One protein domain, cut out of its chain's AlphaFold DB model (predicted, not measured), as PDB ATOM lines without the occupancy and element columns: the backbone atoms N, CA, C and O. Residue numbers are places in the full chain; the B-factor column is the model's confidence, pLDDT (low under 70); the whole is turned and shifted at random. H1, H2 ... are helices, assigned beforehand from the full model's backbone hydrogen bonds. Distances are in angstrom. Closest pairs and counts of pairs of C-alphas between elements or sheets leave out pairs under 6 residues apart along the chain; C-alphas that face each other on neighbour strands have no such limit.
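What this domain is: This is residues 433 to 450 and 467 to 615 of the 615 residues of an uncharacterized protein of Phlebia centrifuga (UniProt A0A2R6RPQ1). The long helix H3 runs most of the length of the body, with H1 and H4 packed on part of it as an up-and-down bundle of three, each helix running against the one before it. H6 packs on H4, H2 crosses H3 near its first residues, and a tail without named elements, residues 582 to 615, ends the chain. The printed part has 167 residues with seven named helices, H1 to H7 in order, and no named strand: all helix. It is only just loose, close to compact, with a radius of gyration of the C-alphas of 18.7 A, and spans 61 by 38 by 32 A.

How they stand to each other: Begin at H1, residues 433 to 447, which touches residues 491 to 506 alone of H3, residues 487 to 518, at a shallow tilt of 8 degrees, opposite ways; the closest C-alphas, of Tyr 440 and Ser 498, are 5.4 A apart. H2, residues 469 to 479, touches residues 490 to 494 alone of H3, only just about perpendicular at 72 degrees, closest at C-alphas 471 and 494, 5.5 A. H4, residues 531 to 541, forms a helical hairpin with H3, closest at C-alphas 499 and 541, 6.9 A. H6, residues 560 to 571, touches H4 at a shallow tilt of 15 degrees, opposite ways, closest at C-alphas 541 and 562, 5.5 A. H5, residues 554 to 557, and H7, residues 578 to 581, touch no helix. In H1, H2, H3, H4 and H6 every O i to N i+4 pair is within hydrogen-bond range; H5 and H7 are too short for one.

Where its parts are: Find C-alpha 433 at (89.548, 48.918, 181.062), where H1 begins its 21.8 A. H3 runs 45.9 A from C-alpha 487 at (89.033, 77.980, 186.772).

The domain as a whole: Residues 451 to 466 are cut out, a gap of 13.5 A between C-alphas 450 and 467. The links H3 to H4 and H4 to H5 are long. Residues 480 to 485 and 603 to 611 stand free. Mean pLDDT of the printed part is 78.9, with 56 residues under 70, among them 467 to 486.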
ATOM      1  N   TYR A 433      89.425  48.327 179.721       97.88
ATOM      2  CA  TYR A 433      89.548  48.918 181.062       97.88
ATOM      3  C   TYR A 433      90.831  49.745 181.217       97.88
ATOM      4  O   TYR A 433      90.799  50.891 181.667       97.88
ATOM      5  N   THR A 434      91.963  49.206 180.758       97.62
ATOM      6  CA  THR A 434      93.250  49.919 180.752       97.62
ATOM      7  C   THR A 434      93.161  51.218 179.945       97.62
ATOM      8  O   THR A 434      93.648  52.258 180.389       97.62
ATOM      9  N   SER A 435      92.502  51.190 178.780       97.19
ATOM     10  CA  SER A 435      92.319  52.373 177.926       97.19
ATOM     11  C   SER A 435      91.473  53.454 178.600       97.19
ATOM     12  O   SER A 435      91.746  54.640 178.394       97.19
ATOM     13  N   VAL A 436      90.491  53.067 179.425       96.94
ATOM     14  CA  VAL A 436      89.663  53.987 180.223       96.94
ATOM     15  C   VAL A 436      90.488  54.686 181.294       96.94
ATOM     16  O   VAL A 436      90.482  55.917 181.352       96.94
ATOM     17  N   LEU A 437      91.264  53.936 182.078       97.38
ATOM     18  CA  LEU A 437      92.142  54.520 183.097       97.38
ATOM     19  C   LEU A 437      93.161  55.477 182.467       97.38
ATOM     20  O   LEU A 437      93.294  56.620 182.900       97.38
ATOM     21  N   GLN A 438      93.794  55.069 181.365       96.12
ATOM     22  CA  GLN A 438      94.721  55.926 180.621       96.12
ATOM     23  C   GLN A 438      94.045  57.181 180.051       96.12
ATOM     24  O   GLN A 438      94.667  58.244 180.004       96.12
ATOM     25  N   CYS A 439      92.793  57.076 179.595       95.75
ATOM     26  CA  CYS A 439      92.013  58.213 179.107       95.75
ATOM     27  C   CYS A 439      91.808  59.248 180.224       95.75
ATOM     28  O   CYS A 439      92.095  60.431 180.024       95.75
ATOM     29  N   TYR A 440      91.418  58.799 181.423       95.38
ATOM     30  CA  TYR A 440      91.286  59.663 182.597       95.38
ATOM     31  C   TYR A 440      92.615  60.301 183.004       95.38
ATOM     32  O   TYR A 440      92.671  61.519 183.175       95.38
ATOM     33  N   THR A 441      93.705  59.531 183.057       94.38
ATOM     34  CA  THR A 441      95.040  60.062 183.377       94.38
ATOM     35  C   THR A 441      95.447  61.158 182.393       94.38
ATOM     36  O   THR A 441      95.833  62.254 182.799       94.38
ATOM     37  N   LYS A 442      95.297  60.920 181.082       92.94
ATOM     38  CA  LYS A 442      95.594  61.926 180.046       92.94
ATOM     39  C   LYS A 442      94.739  63.179 180.200       92.94
ATOM     40  O   LYS A 442      95.250  64.279 179.999       92.94
ATOM     41  N   GLN A 443      93.460  63.030 180.541       89.75
ATOM     42  CA  GLN A 443      92.565  64.167 180.740       89.75
ATOM     43  C   GLN A 443      93.036  65.054 181.897       89.75
ATOM     44  O   GLN A 443      93.077  66.277 181.752       89.75
ATOM     45  N   LEU A 444      93.465  64.446 183.006       89.69
ATOM     46  CA  LEU A 444      94.009  65.171 184.155       89.69
ATOM     47  C   LEU A 444      95.325  65.875 183.834       89.69
ATOM     48  O   LEU A 444      95.519  67.026 184.217       89.69
ATOM     49  N   LEU A 445      96.201  65.229 183.064       88.56
ATOM     50  CA  LEU A 445      97.465  65.831 182.638       88.56
ATOM     51  C   LEU A 445      97.268  66.991 181.643       88.56
ATOM     52  O   LEU A 445      98.101  67.897 181.583       88.56
ATOM     53  N   ARG A 446      96.172  66.990 180.870       84.44
ATOM     54  CA  ARG A 446      95.833  68.057 179.911       84.44
ATOM     55  C   ARG A 446      95.256  69.303 180.569       84.44
ATOM     56  O   ARG A 446      95.622  70.393 180.138       84.44
ATOM     57  N   GLY A 447      94.401  69.160 181.589       67.94
ATOM     58  CA  GLY A 447      93.755  70.291 182.284       67.94
ATOM     59  C   GLY A 447      94.746  71.330 182.823       67.94
ATOM     60  O   GLY A 447      94.450  72.514 182.900       67.94
ATOM     61  N   SER A 448      95.981  70.905 183.070       61.97
ATOM     62  CA  SER A 448      97.078  71.773 183.480       61.97
ATOM     63  C   SER A 448      97.620  72.724 182.412       61.97
ATOM     64  O   SER A 448      98.194  73.763 182.742       61.97
ATOM     65  N   ARG A 449      97.475  72.402 181.124       64.06
ATOM     66  CA  ARG A 449      97.894  73.308 180.052       64.06
ATOM     67  C   ARG A 449      96.728  74.235 179.760       64.06
ATOM     68  O   ARG A 449      95.881  73.914 178.933       64.06
ATOM     69  N   ARG A 450      96.697  75.380 180.453       57.75
ATOM     70  CA  ARG A 450      95.817  76.512 180.127       57.75
ATOM     71  C   ARG A 450      96.049  76.906 178.672       57.75
ATOM     72  O   ARG A 450      96.925  77.708 178.367       57.75
ATOM     73  N   ILE A 467      88.054  68.628 172.779       49.72
ATOM     74  CA  ILE A 467      86.826  68.918 173.518       49.72
ATOM     75  C   ILE A 467      87.089  68.909 175.036       49.72
ATOM     76  O   ILE A 467      87.255  67.862 175.660       49.72
ATOM     77  N   GLN A 468      87.049  70.098 175.652       52.72
ATOM     78  CA  GLN A 468      86.857  70.329 177.099       52.72
ATOM     79  C   GLN A 468      85.402  70.044 177.559       52.72
ATOM     80  O   GLN A 468      85.021  70.386 178.675       52.72
ATOM     81  N   GLY A 469      84.573  69.425 176.716       54.19
ATOM     82  CA  GLY A 469      83.113  69.332 176.853       54.19
ATOM     83  C   GLY A 469      82.617  68.631 178.115       54.19
ATOM     84  O   GLY A 469      81.725  69.148 178.766       54.19
ATOM     85  N   TRP A 470      83.226  67.525 178.557       54.69
ATOM     86  CA  TRP A 470      82.764  66.857 179.788       54.69
ATOM     87  C   TRP A 470      83.096  67.628 181.063       54.69
ATOM     88  O   TRP A 470      82.289  67.662 181.987       54.69
ATOM     89  N   ALA A 471      84.269  68.263 181.090       55.69
ATOM     90  CA  ALA A 471      84.662  69.174 182.155       55.69
ATOM     91  C   ALA A 471      83.684  70.312 182.259       55.69
ATOM     92  O   ALA A 471      83.065  70.511 183.293       55.69
ATOM     93  N   ARG A 472      83.532  71.006 181.134       56.12
ATOM     94  CA  ARG A 472      82.680  72.163 180.989       56.12
ATOM     95  C   ARG A 472      81.225  71.809 181.235       56.12
ATOM     96  O   ARG A 472      80.533  72.654 181.762       56.12
ATOM     97  N   PHE A 473      80.781  70.591 180.934       62.12
ATOM     98  CA  PHE A 473      79.426  70.139 181.221       62.12
ATOM     99  C   PHE A 473      79.197  69.837 182.701       62.12
ATOM    100  O   PHE A 473      78.271  70.397 183.272       62.12
ATOM    101  N   VAL A 474      80.010  68.975 183.333       58.25
ATOM    102  CA  VAL A 474      79.888  68.720 184.786       58.25
ATOM    103  C   VAL A 474      79.959  70.053 185.520       58.25
ATOM    104  O   VAL A 474      79.151  70.340 186.394       58.25
ATOM    105  N   TYR A 475      80.856  70.911 185.048       58.28
ATOM    106  CA  TYR A 475      80.980  72.277 185.485       58.28
ATOM    107  C   TYR A 475      79.732  73.130 185.220       58.28
ATOM    108  O   TYR A 475      79.270  73.744 186.160       58.28
ATOM    109  N   GLN A 476      79.149  73.151 184.014       61.91
ATOM    110  CA  GLN A 476      77.946  73.919 183.636       61.91
ATOM    111  C   GLN A 476      76.696  73.468 184.396       61.91
ATOM    112  O   GLN A 476      75.917  74.300 184.855       61.91
ATOM    113  N   ARG A 477      76.530  72.153 184.563       61.12
ATOM    114  CA  ARG A 477      75.459  71.551 185.358       61.12
ATOM    115  C   ARG A 477      75.541  72.011 186.811       61.12
ATOM    116  O   ARG A 477      74.522  72.355 187.401       61.12
ATOM    117  N   ASP A 478      76.751  72.058 187.362       57.94
ATOM    118  CA  ASP A 478      76.983  72.482 188.742       57.94
ATOM    119  C   ASP A 478      77.077  74.034 188.859       57.94
ATOM    120  O   ASP A 478      76.840  74.600 189.925       57.94
ATOM    121  N   GLN A 479      77.339  74.744 187.749       53.78
ATOM    122  CA  GLN A 479      77.510  76.204 187.630       53.78
ATOM    123  C   GLN A 479      76.226  77.018 187.637       53.78
ATOM    124  O   GLN A 479      76.320  78.235 187.797       53.78
ATOM    125  N   LEU A 480      75.042  76.406 187.559       54.06
ATOM    126  CA  LEU A 480      73.785  77.114 187.833       54.06
ATOM    127  C   LEU A 480      73.745  77.741 189.253       54.06
ATOM    128  O   LEU A 480      72.708  78.245 189.670       54.06
ATOM    129  N   ARG A 481      74.848  77.702 190.024       53.34
ATOM    130  CA  ARG A 481      74.939  78.146 191.415       53.34
ATOM    131  C   ARG A 481      76.168  78.989 191.816       53.34
ATOM    132  O   ARG A 481      76.162  79.425 192.962       53.34
ATOM    133  N   LEU A 482      77.209  79.241 190.994       49.66
ATOM    134  CA  LEU A 482      78.478  79.818 191.525       49.66
ATOM    135  C   LEU A 482      79.168  80.932 190.683       49.66
ATOM    136  O   LEU A 482      79.311  80.778 189.471       49.66
ATOM    137  N   PRO A 483      79.676  82.026 191.310       54.59
ATOM    138  CA  PRO A 483      80.320  83.181 190.650       54.59
ATOM    139  C   PRO A 483      81.814  83.000 190.260       54.59
ATOM    140  O   PRO A 483      82.471  82.030 190.626       54.59
ATOM    141  N   SER A 484      82.358  83.980 189.517       56.12
ATOM    142  CA  SER A 484      83.536  84.000 188.608       56.12
ATOM    143  C   SER A 484      84.956  83.578 189.083       56.12
ATOM    144  O   SER A 484      85.897  83.659 188.288       56.12
ATOM    145  N   LYS A 485      85.182  83.022 190.288       62.59
ATOM    146  CA  LYS A 485      86.507  82.469 190.713       62.59
ATOM    147  C   LYS A 485      86.782  81.041 190.186       62.59
ATOM    148  O   LYS A 485      87.292  80.166 190.879       62.59
ATOM    149  N   GLN A 486      86.479  80.828 188.913       65.69
ATOM    150  CA  GLN A 486      85.909  79.584 188.389       65.69
ATOM    151  C   GLN A 486      86.893  78.530 187.845       65.69
ATOM    152  O   GLN A 486      86.587  77.339 187.844       65.69
ATOM    153  N   SER A 487      88.102  78.920 187.428       73.12
ATOM    154  CA  SER A 487      89.033  77.980 186.772       73.12
ATOM    155  C   SER A 487      89.581  76.901 187.717       73.12
ATOM    156  O   SER A 487      89.591  75.733 187.348       73.12
ATOM    157  N   LYS A 488      89.988  77.257 188.945       78.69
ATOM    158  CA  LYS A 488      90.514  76.267 189.908       78.69
ATOM    159  C   LYS A 488      89.443  75.265 190.345       78.69
ATOM    160  O   LYS A 488      89.752  74.111 190.621       78.69
ATOM    161  N   GLU A 489      88.197  75.715 190.429       80.50
ATOM    162  CA  GLU A 489      87.069  74.866 190.798       80.50
ATOM    163  C   GLU A 489      86.689  73.913 189.663       80.50
ATOM    164  O   GLU A 489      86.503  72.726 189.917       80.50
ATOM    165  N   ALA A 490      86.693  74.383 188.411       76.88
ATOM    166  CA  ALA A 490      86.522  73.527 187.237       76.88
ATOM    167  C   ALA A 490      87.614  72.443 187.146       76.88
ATOM    168  O   ALA A 490      87.301  71.270 186.933       76.88
ATOM    169  N   ASP A 491      88.881  72.807 187.379       81.00
ATOM    170  CA  ASP A 491      90.002  71.856 187.402       81.00
ATOM    171  C   ASP A 491      89.833  70.817 188.523       81.00
ATOM    172  O   ASP A 491      90.034  69.619 188.309       81.00
ATOM    173  N   ASN A 492      89.401  71.253 189.711       84.12
ATOM    174  CA  ASN A 492      89.122  70.363 190.839       84.12
ATOM    175  C   ASN A 492      87.928  69.434 190.579       84.12
ATOM    176  O   ASN A 492      87.983  68.257 190.939       84.12
ATOM    177  N   LEU A 493      86.859  69.926 189.953       83.06
ATOM    178  CA  LEU A 493      85.701  69.114 189.570       83.06
ATOM    179  C   LEU A 493      86.093  68.069 188.527       83.06
ATOM    180  O   LEU A 493      85.703  66.907 188.640       83.06
ATOM    181  N   MET A 494      86.942  68.439 187.570       83.81
ATOM    182  CA  MET A 494      87.497  67.495 186.605       83.81
ATOM    183  C   MET A 494      88.392  66.444 187.226       83.81
ATOM    184  O   MET A 494      88.298  65.264 186.871       83.81
ATOM    185  N   PHE A 495      89.234  66.868 188.166       89.44
ATOM    186  CA  PHE A 495      90.036  65.971 188.974       89.44
ATOM    187  C   PHE A 495      89.153  64.943 189.682       89.44
ATOM    188  O   PHE A 495      89.301  63.743 189.455       89.44
ATOM    189  N   ARG A 496      88.162  65.409 190.446       90.00
ATOM    190  CA  ARG A 496      87.219  64.548 191.176       90.00
ATOM    191  C   ARG A 496      86.442  63.620 190.247       90.00
ATOM    192  O   ARG A 496      86.361  62.430 190.524       90.00
ATOM    193  N   SER A 497      85.929  64.133 189.128       87.75
ATOM    194  CA  SER A 497      85.171  63.339 188.155       87.75
ATOM    195  C   SER A 497      86.022  62.242 187.513       87.75
ATOM    196  O   SER A 497      85.548  61.122 187.349       87.75
ATOM    197  N   SER A 498      87.282  62.530 187.172       90.75
ATOM    198  CA  SER A 498      88.165  61.537 186.545       90.75
ATOM    199  C   SER A 498      88.645  60.484 187.543       90.75
ATOM    200  O   SER A 498      88.696  59.309 187.193       90.75
ATOM    201  N   ILE A 499      88.949  60.881 188.785       93.75
ATOM    202  CA  ILE A 499      89.295  59.937 189.858       93.75
ATOM    203  C   ILE A 499      88.101  59.037 190.173       93.75
ATOM    204  O   ILE A 499      88.246  57.822 190.131       93.75
ATOM    205  N   SER A 500      86.916  59.613 190.391       93.19
ATOM    206  CA  SER A 500      85.688  58.850 190.646       93.19
ATOM    207  C   SER A 500      85.342  57.915 189.482       93.19
ATOM    208  O   SER A 500      85.037  56.746 189.702       93.19
ATOM    209  N   GLY A 501      85.474  58.380 188.236       92.19
ATOM    210  CA  GLY A 501      85.298  57.535 187.053       92.19
ATOM    211  C   GLY A 501      86.310  56.389 186.983       92.19
ATOM    212  O   GLY A 501      85.945  55.274 186.620       92.19
ATOM    213  N   GLY A 502      87.568  56.635 187.358       95.38
ATOM    214  CA  GLY A 502      88.592  55.597 187.471       95.38
ATOM    215  C   GLY A 502      88.286  54.569 188.558       95.38
ATOM    216  O   GLY A 502      88.439  53.375 188.317       95.38
ATOM    217  N   GLN A 503      87.815  55.017 189.726       96.06
ATOM    218  CA  GLN A 503      87.386  54.143 190.823       96.06
ATOM    219  C   GLN A 503      86.219  53.258 190.394       96.06
ATOM    220  O   GLN A 503      86.284  52.047 190.560       96.06
ATOM    221  N   ALA A 504      85.197  53.836 189.756       94.56
ATOM    222  CA  ALA A 504      84.053  53.081 189.251       94.56
ATOM    223  C   ALA A 504      84.475  51.988 188.253       94.56
ATOM    224  O   ALA A 504      83.975  50.873 188.312       94.56
ATOM    225  N   VAL A 505      85.431  52.280 187.365       95.81
ATOM    226  CA  VAL A 505      85.969  51.297 186.404       95.81
ATOM    227  C   VAL A 505      86.742  50.186 187.112       95.81
ATOM    228  O   VAL A 505      86.612  49.022 186.742       95.81
ATOM    229  N   TYR A 506      87.540  50.537 188.121       96.81
ATOM    230  CA  TYR A 506      88.304  49.576 188.912       96.81
ATOM    231  C   TYR A 506      87.390  48.651 189.728       96.81
ATOM    232  O   TYR A 506      87.518  47.431 189.637       96.81
ATOM    233  N   HIS A 507      86.431  49.211 190.467       95.94
ATOM    234  CA  HIS A 507      85.484  48.422 191.253       95.94
ATOM    235  C   HIS A 507      84.562  47.593 190.360       95.94
ATOM    236  O   HIS A 507      84.393  46.416 190.638       95.94
ATOM    237  N   SER A 508      84.074  48.134 189.237       94.25
ATOM    238  CA  SER A 508      83.238  47.380 188.292       94.25
ATOM    239  C   SER A 508      83.940  46.127 187.755       94.25
ATOM    240  O   SER A 508      83.294  45.094 187.597       94.25
ATOM    241  N   LEU A 509      85.256  46.183 187.516       95.12
ATOM    242  CA  LEU A 509      86.035  45.011 187.109       95.12
ATOM    243  C   LEU A 509      86.071  43.936 188.212       95.12
ATOM    244  O   LEU A 509      85.915  42.750 187.923       95.12
ATOM    245  N   ASN A 510      86.249  44.352 189.468       92.44
ATOM    246  CA  ASN A 510      86.279  43.443 190.615       92.44
ATOM    247  C   ASN A 510      84.887  42.868 190.920       92.44
ATOM    248  O   ASN A 510      84.750  41.659 191.076       92.44
ATOM    249  N   GLU A 511      83.848  43.704 190.940       92.50
ATOM    250  CA  GLU A 511      82.450  43.302 191.139       92.50
ATOM    251  C   GLU A 511      82.002  42.298 190.080       92.50
ATOM    252  O   GLU A 511      81.407  41.278 190.413       92.50
ATOM    253  N   MET A 512      82.345  42.541 188.812       93.19
ATOM    254  CA  MET A 512      82.048  41.628 187.710       93.19
ATOM    255  C   MET A 512      82.659  40.248 187.928       93.19
ATOM    256  O   MET A 512      82.018  39.233 187.662       93.19
ATOM    257  N   ARG A 513      83.901  40.210 188.413       91.81
ATOM    258  CA  ARG A 513      84.587  38.958 188.705       91.81
ATOM    259  C   ARG A 513      83.928  38.223 189.869       91.81
ATOM    260  O   ARG A 513      83.653  37.036 189.738       91.81
ATOM    261  N   MET A 514      83.618  38.930 190.954       90.06
ATOM    262  CA  MET A 514      82.923  38.354 192.109       90.06
ATOM    263  C   MET A 514      81.533  37.823 191.727       90.06
ATOM    264  O   MET A 514      81.159  36.729 192.141       90.06
ATOM    265  N   ALA A 515      80.785  38.561 190.902       90.44
ATOM    266  CA  ALA A 515      79.470  38.148 190.417       90.44
ATOM    267  C   ALA A 515      79.552  36.892 189.538       90.44
ATOM    268  O   ALA A 515      78.798  35.946 189.742       90.44
ATOM    269  N   ALA A 516      80.507  36.839 188.608       88.69
ATOM    270  CA  ALA A 516      80.685  35.678 187.743       88.69
ATOM    271  C   ALA A 516      81.193  34.432 188.496       88.69
ATOM    272  O   ALA A 516      80.806  33.314 188.152       88.69
ATOM    273  N   GLU A 517      82.018  34.615 189.537       88.94
ATOM    274  CA  GLU A 517      82.411  33.547 190.467       88.94
ATOM    275  C   GLU A 517      81.195  33.035 191.269       88.94
ATOM    276  O   GLU A 517      81.029  31.824 191.409       88.94
ATOM    277  N   ALA A 518      80.309  33.928 191.728       92.25
ATOM    278  CA  ALA A 518      79.097  33.568 192.472       92.25
ATOM    279  C   ALA A 518      78.031  32.863 191.611       92.25
ATOM    280  O   ALA A 518      77.367  31.940 192.080       92.25
ATOM    281  N   GLU A 519      77.875  33.269 190.349       90.94
ATOM    282  CA  GLU A 519      76.920  32.675 189.403       90.94
ATOM    283  C   GLU A 519      77.420  31.365 188.769       90.94
ATOM    284  O   GLU A 519      76.665  30.693 188.065       90.94
ATOM    285  N   GLY A 520      78.683  30.984 188.999       90.38
ATOM    286  CA  GLY A 520      79.264  29.769 188.427       90.38
ATOM    287  C   GLY A 520      79.306  29.794 186.897       90.38
ATOM    288  O   GLY A 520      79.105  28.762 186.253       90.38
ATOM    289  N   VAL A 521      79.534  30.968 186.291       85.19
ATOM    290  CA  VAL A 521      79.575  31.124 184.828       85.19
ATOM    291  C   VAL A 521      80.821  30.428 184.274       85.19
ATOM    292  O   VAL A 521      81.895  31.013 184.135       85.19
ATOM    293  N   HIS A 522      80.688  29.141 183.963       84.88
ATOM    294  CA  HIS A 522      81.749  28.347 183.355       84.88
ATOM    295  C   HIS A 522      81.871  28.664 181.857       84.88
ATOM    296  O   HIS A 522      80.887  28.642 181.120       84.88
ATOM    297  N   GLY A 523      83.094  28.933 181.391       86.50
ATOM    298  CA  GLY A 523      83.412  29.122 179.968       86.50
ATOM    299  C   GLY A 523      83.504  30.575 179.493       86.50
ATOM    300  O   GLY A 523      83.954  30.803 178.372       86.50
ATOM    301  N   LEU A 524      83.148  31.558 180.326       89.31
ATOM    302  CA  LEU A 524      83.387  32.968 180.025       89.31
ATOM    303  C   LEU A 524      84.759  33.388 180.556       89.31
ATOM    304  O   LEU A 524      85.036  33.287 181.750       89.31
ATOM    305  N   GLU A 525      85.624  33.882 179.675       90.00
ATOM    306  CA  GLU A 525      86.901  34.446 180.103       90.00
ATOM    307  C   GLU A 525      86.694  35.824 180.721       90.00
ATOM    308  O   GLU A 525      86.493  36.829 180.032       90.00
ATOM    309  N   LEU A 526      86.747  35.868 182.047       94.12
ATOM    310  CA  LEU A 526      86.687  37.121 182.777       94.12
ATOM    311  C   LEU A 526      87.993  37.904 182.580       94.12
ATOM    312  O   LEU A 526      89.084  37.325 182.645       94.12
ATOM    313  N   PRO A 527      87.917  39.226 182.352       95.75
ATOM    314  CA  PRO A 527      89.104  40.058 182.232       95.75
ATOM    315  C   PRO A 527      89.909  40.030 183.536       95.75
ATOM    316  O   PRO A 527      89.463  40.516 184.571       95.75
ATOM    317  N   SER A 528      91.124  39.487 183.474       94.50
ATOM    318  CA  SER A 528      92.060  39.508 184.599       94.50
ATOM    319  C   SER A 528      92.950  40.756 184.531       94.50
ATOM    320  O   SER A 528      93.541  41.005 183.470       94.50
ATOM    321  N   PRO A 529      93.063  41.548 185.616       96.00
ATOM    322  CA  PRO A 529      94.012  42.651 185.717       96.00
ATOM    323  C   PRO A 529      95.438  42.237 185.341       96.00
ATOM    324  O   PRO A 529      95.993  41.305 185.911       96.00
ATOM    325  N   ASP A 530      96.047  42.952 184.392       94.88
ATOM    326  CA  ASP A 530      97.443  42.748 184.002       94.88
ATOM    327  C   ASP A 530      98.346  43.886 184.510       94.88
ATOM    328  O   ASP A 530      97.901  44.900 185.055       94.88
ATOM    329  N   THR A 531      99.658  43.756 184.304       93.19
ATOM    330  CA  THR A 531     100.621  44.789 184.724       93.19
ATOM    331  C   THR A 531     100.344  46.159 184.091       93.19
ATOM    332  O   THR A 531     100.630  47.180 184.715       93.19
ATOM    333  N   ARG A 532      99.785  46.214 182.873       94.94
ATOM    334  CA  ARG A 532      99.490  47.485 182.192       94.94
ATOM    335  C   ARG A 532      98.276  48.163 182.815       94.94
ATOM    336  O   ARG A 532      98.297  49.381 182.981       94.94
ATOM    337  N   PHE A 533      97.260  47.386 183.180       97.38
ATOM    338  CA  PHE A 533      96.103  47.860 183.926       97.38
ATOM    339  C   PHE A 533      96.526  48.446 185.275       97.38
ATOM    340  O   PHE A 533      96.219  49.605 185.553       97.38
ATOM    341  N   PHE A 534      97.309  47.702 186.068       96.75
ATOM    342  CA  PHE A 534      97.796  48.192 187.360       96.75
ATOM    343  C   PHE A 534      98.666  49.438 187.213       96.75
ATOM    344  O   PHE A 534      98.499  50.393 187.964       96.75
ATOM    345  N   GLN A 535      99.551  49.483 186.214       95.94
ATOM    346  CA  GLN A 535     100.338  50.683 185.947       95.94
ATOM    347  C   GLN A 535      99.440  51.887 185.621       95.94
ATOM    348  O   GLN A 535      99.650  52.963 186.174       95.94
ATOM    349  N   ALA A 536      98.422  51.714 184.772       96.81
ATOM    350  CA  ALA A 536      97.479  52.782 184.446       96.81
ATOM    351  C   ALA A 536      96.676  53.250 185.674       96.81
ATOM    352  O   ALA A 536      96.453  54.450 185.835       96.81
ATOM    353  N   ALA A 537      96.282  52.324 186.555       97.38
ATOM    354  CA  ALA A 537      95.607  52.631 187.814       97.38
ATOM    355  C   ALA A 537      96.517  53.419 188.773       97.38
ATOM    356  O   ALA A 537      96.125  54.476 189.264       97.38
ATOM    357  N   LEU A 538      97.755  52.961 188.989       95.88
ATOM    358  CA  LEU A 538      98.743  53.651 189.828       95.88
ATOM    359  C   LEU A 538      99.058  55.057 189.290       95.88
ATOM    360  O   LEU A 538      99.138  56.018 190.058       95.88
ATOM    361  N   GLU A 539      99.195  55.205 187.970       95.31
ATOM    362  CA  GLU A 539      99.378  56.508 187.326       95.31
ATOM    363  C   GLU A 539      98.186  57.436 187.574       95.31
ATOM    364  O   GLU A 539      98.404  58.595 187.909       95.31
ATOM    365  N   LEU A 540      96.946  56.946 187.475       95.44
ATOM    366  CA  LEU A 540      95.747  57.753 187.724       95.44
ATOM    367  C   LEU A 540      95.637  58.190 189.193       95.44
ATOM    368  O   LEU A 540      95.460  59.375 189.478       95.44
ATOM    369  N   PHE A 541      95.754  57.246 190.129       95.88
ATOM    370  CA  PHE A 541      95.470  57.479 191.553       95.88
ATOM    371  C   PHE A 541      96.632  58.088 192.346       95.88
ATOM    372  O   PHE A 541      96.453  58.465 193.505       95.88
ATOM    373  N   SER A 542      97.810  58.225 191.730       93.06
ATOM    374  CA  SER A 542      98.947  58.971 192.292       93.06
ATOM    375  C   SER A 542      98.933  60.467 191.946       93.06
ATOM    376  O   SER A 542      99.751  61.234 192.472       93.06
ATOM    377  N   LEU A 543      98.025  60.906 191.064       91.19
ATOM    378  CA  LEU A 543      97.874  62.315 190.712       91.19
ATOM    379  C   LEU A 543      97.248  63.104 191.865       91.19
ATOM    380  O   LEU A 543      96.392  62.615 192.597       91.19
ATOM    381  N   LYS A 544      97.655  64.370 191.995       84.44
ATOM    382  CA  LYS A 544      97.110  65.312 192.975       84.44
ATOM    383  C   LYS A 544      96.504  66.538 192.305       84.44
ATOM    384  O   LYS A 544      97.102  67.048 191.352       84.44
ATOM    385  N   PRO A 545      95.415  67.092 192.863       80.44
ATOM    386  CA  PRO A 545      94.936  68.398 192.447       80.44
ATOM    387  C   PRO A 545      95.981  69.464 192.829       80.44
ATOM    388  O   PRO A 545      96.478  69.487 193.955       80.44
ATOM    389  N   GLY A 546      96.356  70.332 191.885       72.75
ATOM    390  CA  GLY A 546      97.169  71.529 192.153       72.75
ATOM    391  C   GLY A 546      98.685  71.343 192.332       72.75
ATOM    392  O   GLY A 546      99.377  72.323 192.595       72.75
ATOM    393  N   ALA A 547      99.247  70.144 192.151       62.84
ATOM    394  CA  ALA A 547     100.673  69.869 192.405       62.84
ATOM    395  C   ALA A 547     101.670  70.466 191.380       62.84
ATOM    396  O   ALA A 547     102.823  70.044 191.333       62.84
ATOM    397  N   GLN A 548     101.263  71.432 190.553       59.12
ATOM    398  CA  GLN A 548     102.107  71.965 189.479       59.12
ATOM    399  C   GLN A 548     102.987  73.169 189.843       59.12
ATOM    400  O   GLN A 548     103.765  73.601 189.001       59.12
ATOM    401  N   GLY A 549     102.917  73.696 191.068       56.28
ATOM    402  CA  GLY A 549     103.645  74.925 191.424       56.28
ATOM    403  C   GLY A 549     104.661  74.816 192.558       56.28
ATOM    404  O   GLY A 549     105.393  75.768 192.794       56.28
ATOM    405  N   GLY A 550     104.722  73.698 193.280       58.41
ATOM    406  CA  GLY A 550     105.562  73.604 194.469       58.41
ATOM    407  C   GLY A 550     105.962  72.173 194.768       58.41
ATOM    408  O   GLY A 550     105.163  71.248 194.618       58.41
ATOM    409  N   TRP A 551     107.208  72.007 195.201       51.06
ATOM    410  CA  TRP A 551     107.762  70.767 195.735       51.06
ATOM    411  C   TRP A 551     107.054  70.411 197.045       51.06
ATOM    412  O   TRP A 551     107.605  70.546 198.130       51.06
ATOM    413  N   SER A 552     105.794  69.990 196.962       59.47
ATOM    414  CA  SER A 552     105.124  69.406 198.114       59.47
ATOM    415  C   SER A 552     105.856  68.097 198.454       59.47
ATOM    416  O   SER A 552     106.167  67.335 197.526       59.47
ATOM    417  N   PRO A 553     106.182  67.836 199.735       67.50
ATOM    418  CA  PRO A 553     106.949  66.666 200.150       67.50
ATOM    419  C   PRO A 553     106.403  65.373 199.533       67.50
ATOM    420  O   PRO A 553     105.189  65.146 199.496       67.50
ATOM    421  N   ARG A 554     107.305  64.513 199.035       60.84
ATOM    422  CA  ARG A 554     106.956  63.266 198.323       60.84
ATOM    423  C   ARG A 554     106.035  62.341 199.133       60.84
ATOM    424  O   ARG A 554     105.243  61.624 198.531       60.84
ATOM    425  N   SER A 555     106.066  62.429 200.464       60.38
ATOM    426  CA  SER A 555     105.206  61.682 201.396       60.38
ATOM    427  C   SER A 555     103.711  62.004 201.282       60.38
ATOM    428  O   SER A 555     102.879  61.250 201.772       60.38
ATOM    429  N   SER A 556     103.333  63.099 200.618       71.12
ATOM    430  CA  SER A 556     101.933  63.520 200.568       71.12
ATOM    431  C   SER A 556     101.113  62.795 199.484       71.12
ATOM    432  O   SER A 556      99.891  62.856 199.533       71.12
ATOM    433  N   ARG A 557     101.721  62.132 198.481       80.94
ATOM    434  CA  ARG A 557     101.022  61.569 197.288       80.94
ATOM    435  C   ARG A 557     100.265  60.254 197.505       80.94
ATOM    436  O   ARG A 557      99.713  59.720 196.550       80.94
ATOM    437  N   TRP A 558     100.219  59.759 198.733       90.25
ATOM    438  CA  TRP A 558      99.424  58.588 199.081       90.25
ATOM    439  C   TRP A 558      97.917  58.889 199.015       90.25
ATOM    440  O   TRP A 558      97.472  59.975 199.394       90.25
ATOM    441  N   THR A 559      97.140  57.916 198.540       91.88
ATOM    442  CA  THR A 559      95.673  57.902 198.605       91.88
ATOM    443  C   THR A 559      95.213  56.496 199.012       91.88
ATOM    444  O   THR A 559      95.907  55.532 198.680       91.88
ATOM    445  N   PRO A 560      94.051  56.339 199.677       93.81
ATOM    446  CA  PRO A 560      93.514  55.013 199.998       93.81
ATOM    447  C   PRO A 560      93.365  54.125 198.754       93.81
ATOM    448  O   PRO A 560      93.737  52.959 198.773       93.81
ATOM    449  N   MET A 561      92.931  54.717 197.635       95.50
ATOM    450  CA  MET A 561      92.799  54.009 196.361       95.50
ATOM    451  C   MET A 561      94.145  53.502 195.823       95.50
ATOM    452  O   MET A 561      94.228  52.407 195.277       95.50
ATOM    453  N   LEU A 562      95.223  54.281 195.972       95.06
ATOM    454  CA  LEU A 562      96.563  53.852 195.566       95.06
ATOM    455  C   LEU A 562      97.019  52.618 196.359       95.06
ATOM    456  O   LEU A 562      97.650  51.728 195.789       95.06
ATOM    457  N   GLN A 563      96.705  52.574 197.657       94.75
ATOM    458  CA  GLN A 563      97.003  51.429 198.510       94.75
ATOM    459  C   GLN A 563      96.178  50.202 198.114       94.75
ATOM    460  O   GLN A 563      96.764  49.144 197.913       94.75
ATOM    461  N   GLU A 564      94.867  50.352 197.910       95.50
ATOM    462  CA  GLU A 564      93.993  49.259 197.456       95.50
ATOM    463  C   GLU A 564      94.504  48.637 196.145       95.50
ATOM    464  O   GLU A 564      94.629  47.418 196.023       95.50
ATOM    465  N   VAL A 565      94.884  49.473 195.171       95.75
ATOM    466  CA  VAL A 565      95.463  49.004 193.903       95.75
ATOM    467  C   VAL A 565      96.767  48.239 194.132       95.75
ATOM    468  O   VAL A 565      96.987  47.212 193.494       95.75
ATOM    469  N   ALA A 566      97.638  48.710 195.029       94.38
ATOM    470  CA  ALA A 566      98.898  48.037 195.347       94.38
ATOM    471  C   ALA A 566      98.683  46.685 196.050       94.38
ATOM    472  O   ALA A 566      99.377  45.716 195.734       94.38
ATOM    473  N   GLU A 567      97.707  46.605 196.953       93.56
ATOM    474  CA  GLU A 567      97.332  45.381 197.663       93.56
ATOM    475  C   GLU A 567      96.788  44.324 196.698       93.56
ATOM    476  O   GLU A 567      97.277  43.192 196.694       93.56
ATOM    477  N   VAL A 568      95.862  44.703 195.810       93.50
ATOM    478  CA  VAL A 568      95.325  43.800 194.776       93.50
ATOM    479  C   VAL A 568      96.401  43.403 193.764       93.50
ATOM    480  O   VAL A 568      96.456  42.255 193.320       93.50
ATOM    481  N   MET A 569      97.305  44.318 193.411       93.31
ATOM    482  CA  MET A 569      98.431  44.013 192.527       93.31
ATOM    483  C   MET A 569      99.331  42.922 193.131       93.31
ATOM    484  O   MET A 569      99.682  41.966 192.441       93.31
ATOM    485  N   VAL A 570      99.661  43.010 194.424       92.06
ATOM    486  CA  VAL A 570     100.491  41.992 195.091       92.06
ATOM    487  C   VAL A 570      99.734  40.690 195.331       92.06
ATOM    488  O   VAL A 570     100.316  39.627 195.110       92.06
ATOM    489  N   SER A 571      98.449  40.734 195.695       91.06
ATOM    490  CA  SER A 571      97.644  39.516 195.876       91.06
ATOM    491  C   SER A 571      97.451  38.733 194.571       91.06
ATOM    492  O   SER A 571      97.347  37.509 194.593       91.06
ATOM    493  N   THR A 572      97.491  39.417 193.424       91.12
ATOM    494  CA  THR A 572      97.464  38.804 192.082       91.12
ATOM    495  C   THR A 572      98.849  38.393 191.561       91.12
ATOM    496  O   THR A 572      98.972  37.918 190.432       91.12
ATOM    497  N   GLY A 573      99.908  38.530 192.369       90.88
ATOM    498  CA  GLY A 573     101.267  38.101 192.022       90.88
ATOM    499  C   GLY A 573     102.067  39.107 191.187       90.88
ATOM    500  O   GLY A 573     103.115  38.760 190.636       90.88
ATOM    501  N   HIS A 574     101.615  40.360 191.086       90.50
ATOM    502  CA  HIS A 574     102.331  41.428 190.393       90.50
ATOM    503  C   HIS A 574     103.108  42.323 191.386       90.50
ATOM    504  O   HIS A 574     102.560  42.783 192.386       90.50
ATOM    505  N   PRO A 575     104.396  42.628 191.139       91.38
ATOM    506  CA  PRO A 575     105.174  43.477 192.037       91.38
ATOM    507  C   PRO A 575     104.880  44.965 191.822       91.38
ATOM    508  O   PRO A 575     104.880  45.439 190.684       91.38
ATOM    509  N   VAL A 576     104.759  45.741 192.904       91.94
ATOM    510  CA  VAL A 576     104.615  47.203 192.802       91.94
ATOM    511  C   VAL A 576     105.851  47.807 192.110       91.94
ATOM    512  O   VAL A 576     106.987  47.537 192.545       91.94
ATOM    513  N   PRO A 577     105.685  48.640 191.058       92.56
ATOM    514  CA  PRO A 577     106.813  49.251 190.366       92.56
ATOM    515  C   PRO A 577     107.630  50.137 191.313       92.56
ATOM    516  O   PRO A 577     107.074  50.844 192.155       92.56
ATOM    517  N   SER A 578     108.957  50.141 191.162       89.12
ATOM    518  CA  SER A 578     109.881  50.881 192.040       89.12
ATOM    519  C   SER A 578     109.524  52.365 192.181       89.12
ATOM    520  O   SER A 578     109.624  52.919 193.276       89.12
ATOM    521  N   GLY A 579     109.021  52.980 191.106       90.38
ATOM    522  CA  GLY A 579     108.556  54.367 191.087       90.38
ATOM    523  C   GLY A 579     107.406  54.675 192.051       90.38
ATOM    524  O   GLY A 579     107.277  55.824 192.450       90.38
ATOM    525  N   PHE A 580     106.623  53.683 192.486       91.81
ATOM    526  CA  PHE A 580     105.496  53.871 193.412       91.81
ATOM    527  C   PHE A 580     105.779  53.369 194.831       91.81
ATOM    528  O   PHE A 580     105.087  53.775 195.757       91.81
ATOM    529  N   ARG A 581     106.816  52.548 195.045       89.94
ATOM    530  CA  ARG A 581     107.109  51.951 196.366       89.94
ATOM    531  C   ARG A 581     107.303  52.993 197.461       89.94
ATOM    532  O   ARG A 581     106.808  52.813 198.562       89.94
ATOM    533  N   HIS A 582     107.969  54.102 197.141       88.81
ATOM    534  CA  HIS A 582     108.201  55.197 198.087       88.81
ATOM    535  C   HIS A 582     106.911  55.875 198.583       88.81
ATOM    536  O   HIS A 582     106.950  56.567 199.591       88.81
ATOM    537  N   LEU A 583     105.783  55.690 197.885       90.44
ATOM    538  CA  LEU A 583     104.472  56.198 198.299       90.44
ATOM    539  C   LEU A 583     103.773  55.287 199.318       90.44
ATOM    540  O   LEU A 583     102.769  55.694 199.894       90.44
ATOM    541  N   LEU A 584     104.286  54.070 199.514       90.25
ATOM    542  CA  LEU A 584     103.710  53.036 200.380       90.25
ATOM    543  C   LEU A 584     104.562  52.766 201.633       90.25
ATOM    544  O   LEU A 584     104.123  52.050 202.530       90.25
ATOM    545  N   VAL A 585     105.775  53.332 201.702       86.62
ATOM    546  CA  VAL A 585     106.652  53.243 202.881       86.62
ATOM    547  C   VAL A 585     105.926  53.840 204.093       86.62
ATOM    548  O   VAL A 585     105.234  54.848 203.962       86.62
ATOM    549  N   ASP A 586     106.033  53.169 205.242       84.81
ATOM    550  CA  ASP A 586     105.361  53.486 206.518       84.81
ATOM    551  C   ASP A 586     103.825  53.362 206.514       84.81
ATOM    552  O   ASP A 586     103.172  53.651 207.517       84.81
ATOM    553  N   ARG A 587     103.224  52.940 205.393       85.06
ATOM    554  CA  ARG A 587     101.766  52.777 205.244       85.06
ATOM    555  C   ARG A 587     101.345  51.338 204.962       85.06
ATOM    556  O   ARG A 587     100.232  50.963 205.308       85.06
ATOM    557  N   TRP A 588     102.225  50.544 204.352       84.44
ATOM    558  CA  TRP A 588     101.955  49.152 204.007       84.44
ATOM    559  C   TRP A 588     103.210  48.280 204.174       84.44
ATOM    560  O   TRP A 588     104.127  48.303 203.349       84.44
ATOM    561  N   GLU A 589     103.260  47.517 205.268       73.50
ATOM    562  CA  GLU A 589     104.409  46.679 205.646       73.50
ATOM    563  C   GLU A 589     104.606  45.403 204.795       73.50
ATOM    564  O   GLU A 589     105.753  45.135 204.420       73.50
ATOM    565  N   PRO A 590     103.561  44.631 204.416       67.56
ATOM    566  CA  PRO A 590     103.750  43.321 203.774       67.56
ATOM    567  C   PRO A 590     104.418  43.359 202.389       67.56
ATOM    568  O   PRO A 590     104.959  42.356 201.930       67.56
ATOM    569  N   GLY A 591     104.382  44.501 201.694       59.53
ATOM    570  CA  GLY A 591     104.553  44.538 200.240       59.53
ATOM    571  C   GLY A 591     105.823  45.183 199.691       59.53
ATOM    572  O   GLY A 591     105.913  45.343 198.478       59.53
ATOM    573  N   THR A 592     106.806  45.597 200.503       63.59
ATOM    574  CA  THR A 592     107.969  46.354 199.971       63.59
ATOM    575  C   THR A 592     109.244  45.536 199.755       63.59
ATOM    576  O   THR A 592     110.097  45.963 198.968       63.59
ATOM    577  N   ARG A 593     109.393  44.370 200.404       67.31
ATOM    578  CA  ARG A 593     110.686  43.652 200.480       67.31
ATOM    579  C   ARG A 593     110.703  42.234 199.899       67.31
ATOM    580  O   ARG A 593     111.785  41.755 199.570       67.31
ATOM    581  N   HIS A 594     109.552  41.598 199.677       66.56
ATOM    582  CA  HIS A 594     109.485  40.227 199.156       66.56
ATOM    583  C   HIS A 594     108.540  40.138 197.960       66.56
ATOM    584  O   HIS A 594     107.325  40.154 198.115       66.56
ATOM    585  N   PHE A 595     109.102  40.037 196.756       68.25
ATOM    586  CA  PHE A 595     108.319  39.769 195.554       68.25
ATOM    587  C   PHE A 595     108.720  38.419 194.977       68.25
ATOM    588  O   PHE A 595     109.908  38.149 194.783       68.25
ATOM    589  N   ALA A 596     107.719  37.600 194.656       68.81
ATOM    590  CA  ALA A 596     107.907  36.483 193.747       68.81
ATOM    591  C   ALA A 596     108.502  36.991 192.422       68.81
ATOM    592  O   ALA A 596     108.351  38.162 192.050       68.81
ATOM    593  N   ARG A 597     109.213  36.110 191.709       74.06
ATOM    594  CA  ARG A 597     109.780  36.439 190.396       74.06
ATOM    595  C   ARG A 597     108.656  37.006 189.511       74.06
ATOM    596  O   ARG A 597     107.598  36.382 189.457       74.06
ATOM    597  N   PRO A 598     108.851  38.163 188.846       66.62
ATOM    598  CA  PRO A 598     107.777  38.798 188.094       66.62
ATOM    599  C   PRO A 598     107.196  37.813 187.075       66.62
ATOM    600  O   PRO A 598     107.986  37.143 186.395       66.62
ATOM    601  N   PRO A 599     105.862  37.734 186.923       71.69
ATOM    602  CA  PRO A 599     105.278  36.970 185.834       71.69
ATOM    603  C   PRO A 599     105.845  37.482 184.506       71.69
ATOM    604  O   PRO A 599     106.102  38.680 184.332       71.69
ATOM    605  N   THR A 600     106.090  36.571 183.567       75.06
ATOM    606  CA  THR A 600     106.592  36.915 182.237       75.06
ATOM    607  C   THR A 600     105.616  37.875 181.562       75.06
ATOM    608  O   THR A 600     104.498  37.515 181.204       75.06
ATOM    609  N   LEU A 601     106.039  39.134 181.409       68.19
ATOM    610  CA  LEU A 601     105.200  40.176 180.825       68.19
ATOM    611  C   LEU A 601     104.765  39.782 179.415       68.19
ATOM    612  O   LEU A 601     105.602  39.525 178.544       68.19
ATOM    613  N   ASN A 602     103.459  39.828 179.161       64.56
ATOM    614  CA  ASN A 602     102.937  39.687 177.814       64.56
ATOM    615  C   ASN A 602     103.336  40.921 176.980       64.56
ATOM    616  O   ASN A 602     102.797  42.024 177.124       64.56
ATOM    617  N   ARG A 603     104.321  40.737 176.096       65.75
ATOM    618  CA  ARG A 603     104.819  41.777 175.181       65.75
ATOM    619  C   ARG A 603     104.009  41.882 173.887       65.75
ATOM    620  O   ARG A 603     104.388  42.646 173.003       65.75
ATOM    621  N   SER A 604     102.899  41.157 173.763       54.06
ATOM    622  CA  SER A 604     102.047  41.241 172.578       54.06
ATOM    623  C   SER A 604     101.487  42.669 172.411       54.06
ATOM    624  O   SER A 604     101.125  43.317 173.406       54.06
ATOM    625  N   PRO A 605     101.437  43.207 171.175       56.34
ATOM    626  CA  PRO A 605     100.800  44.494 170.906       56.34
ATOM    627  C   PRO A 605      99.307  44.458 171.275       56.34
ATOM    628  O   PRO A 605      98.667  43.422 171.112       56.34
ATOM    629  N   PHE A 606      98.732  45.594 171.694       51.78
ATOM    630  CA  PHE A 606      97.324  45.721 172.131       51.78
ATOM    631  C   PHE A 606      96.281  45.163 171.149       51.78
ATOM    632  O   PHE A 606      95.182  44.800 171.549       51.78
ATOM    633  N   ALA A 607      96.611  45.090 169.858       42.97
ATOM    634  CA  ALA A 607      95.700  44.585 168.838       42.97
ATOM    635  C   ALA A 607      95.484  43.061 168.904       42.97
ATOM    636  O   ALA A 607      94.570  42.551 168.260       42.97
ATOM    637  N   TYR A 608      96.332  42.307 169.612       46.31
ATOM    638  CA  TYR A 608      96.283  40.843 169.667       46.31
ATOM    639  C   TYR A 608      95.643  40.395 170.974       46.31
ATOM    640  O   TYR A 608      96.353  40.091 171.929       46.31
ATOM    641  N   SER A 609      94.311  40.304 170.994       37.97
ATOM    642  CA  SER A 609      93.688  39.349 171.912       37.97
ATOM    643  C   SER A 609      94.266  37.976 171.598       37.97
ATOM    644  O   SER A 609      94.432  37.624 170.422       37.97
ATOM    645  N   HIS A 610      94.566  37.193 172.631       44.41
ATOM    646  CA  HIS A 610      94.629  35.753 172.437       44.41
ATOM    647  C   HIS A 610      93.268  35.363 171.862       44.41
ATOM    648  O   HIS A 610      92.234  35.716 172.427       44.41
ATOM    649  N   VAL A 611      93.243  34.765 170.669       37.50
ATOM    650  CA  VAL A 611      92.015  34.131 170.189       37.50
ATOM    651  C   VAL A 611      91.875  32.905 171.063       37.50
ATOM    652  O   VAL A 611      92.513  31.880 170.806       37.50
ATOM    653  N   VAL A 612      91.127  33.048 172.149       39.94
ATOM    654  CA  VAL A 612      90.793  31.898 172.963       39.94
ATOM    655  C   VAL A 612      89.781  31.098 172.177       39.94
ATOM    656  O   VAL A 612      88.802  31.600 171.629       39.94
ATOM    657  N   LYS A 613      90.156  29.843 171.977       34.22
ATOM    658  CA  LYS A 613      89.387  28.895 171.201       34.22
ATOM    659  C   LYS A 613      88.166  28.552 172.041       34.22
ATOM    660  O   LYS A 613      88.337  27.966 173.102       34.22
ATOM    661  N   ASN A 614      86.972  28.846 171.538       28.12
ATOM    662  CA  ASN A 614      85.795  28.085 171.941       28.12
ATOM    663  C   ASN A 614      86.066  26.638 171.499       28.12
ATOM    664  O   ASN A 614      86.045  26.344 170.299       28.12
ATOM    665  N   THR A 615      86.502  25.801 172.439       31.27
ATOM    666  CA  THR A 615      86.635  24.349 172.269       31.27
ATOM    667  C   THR A 615      85.287  23.682 172.370       31.27
ATOM    668  O   THR A 615      84.548  24.061 173.303       31.27
TER     669      THR A 615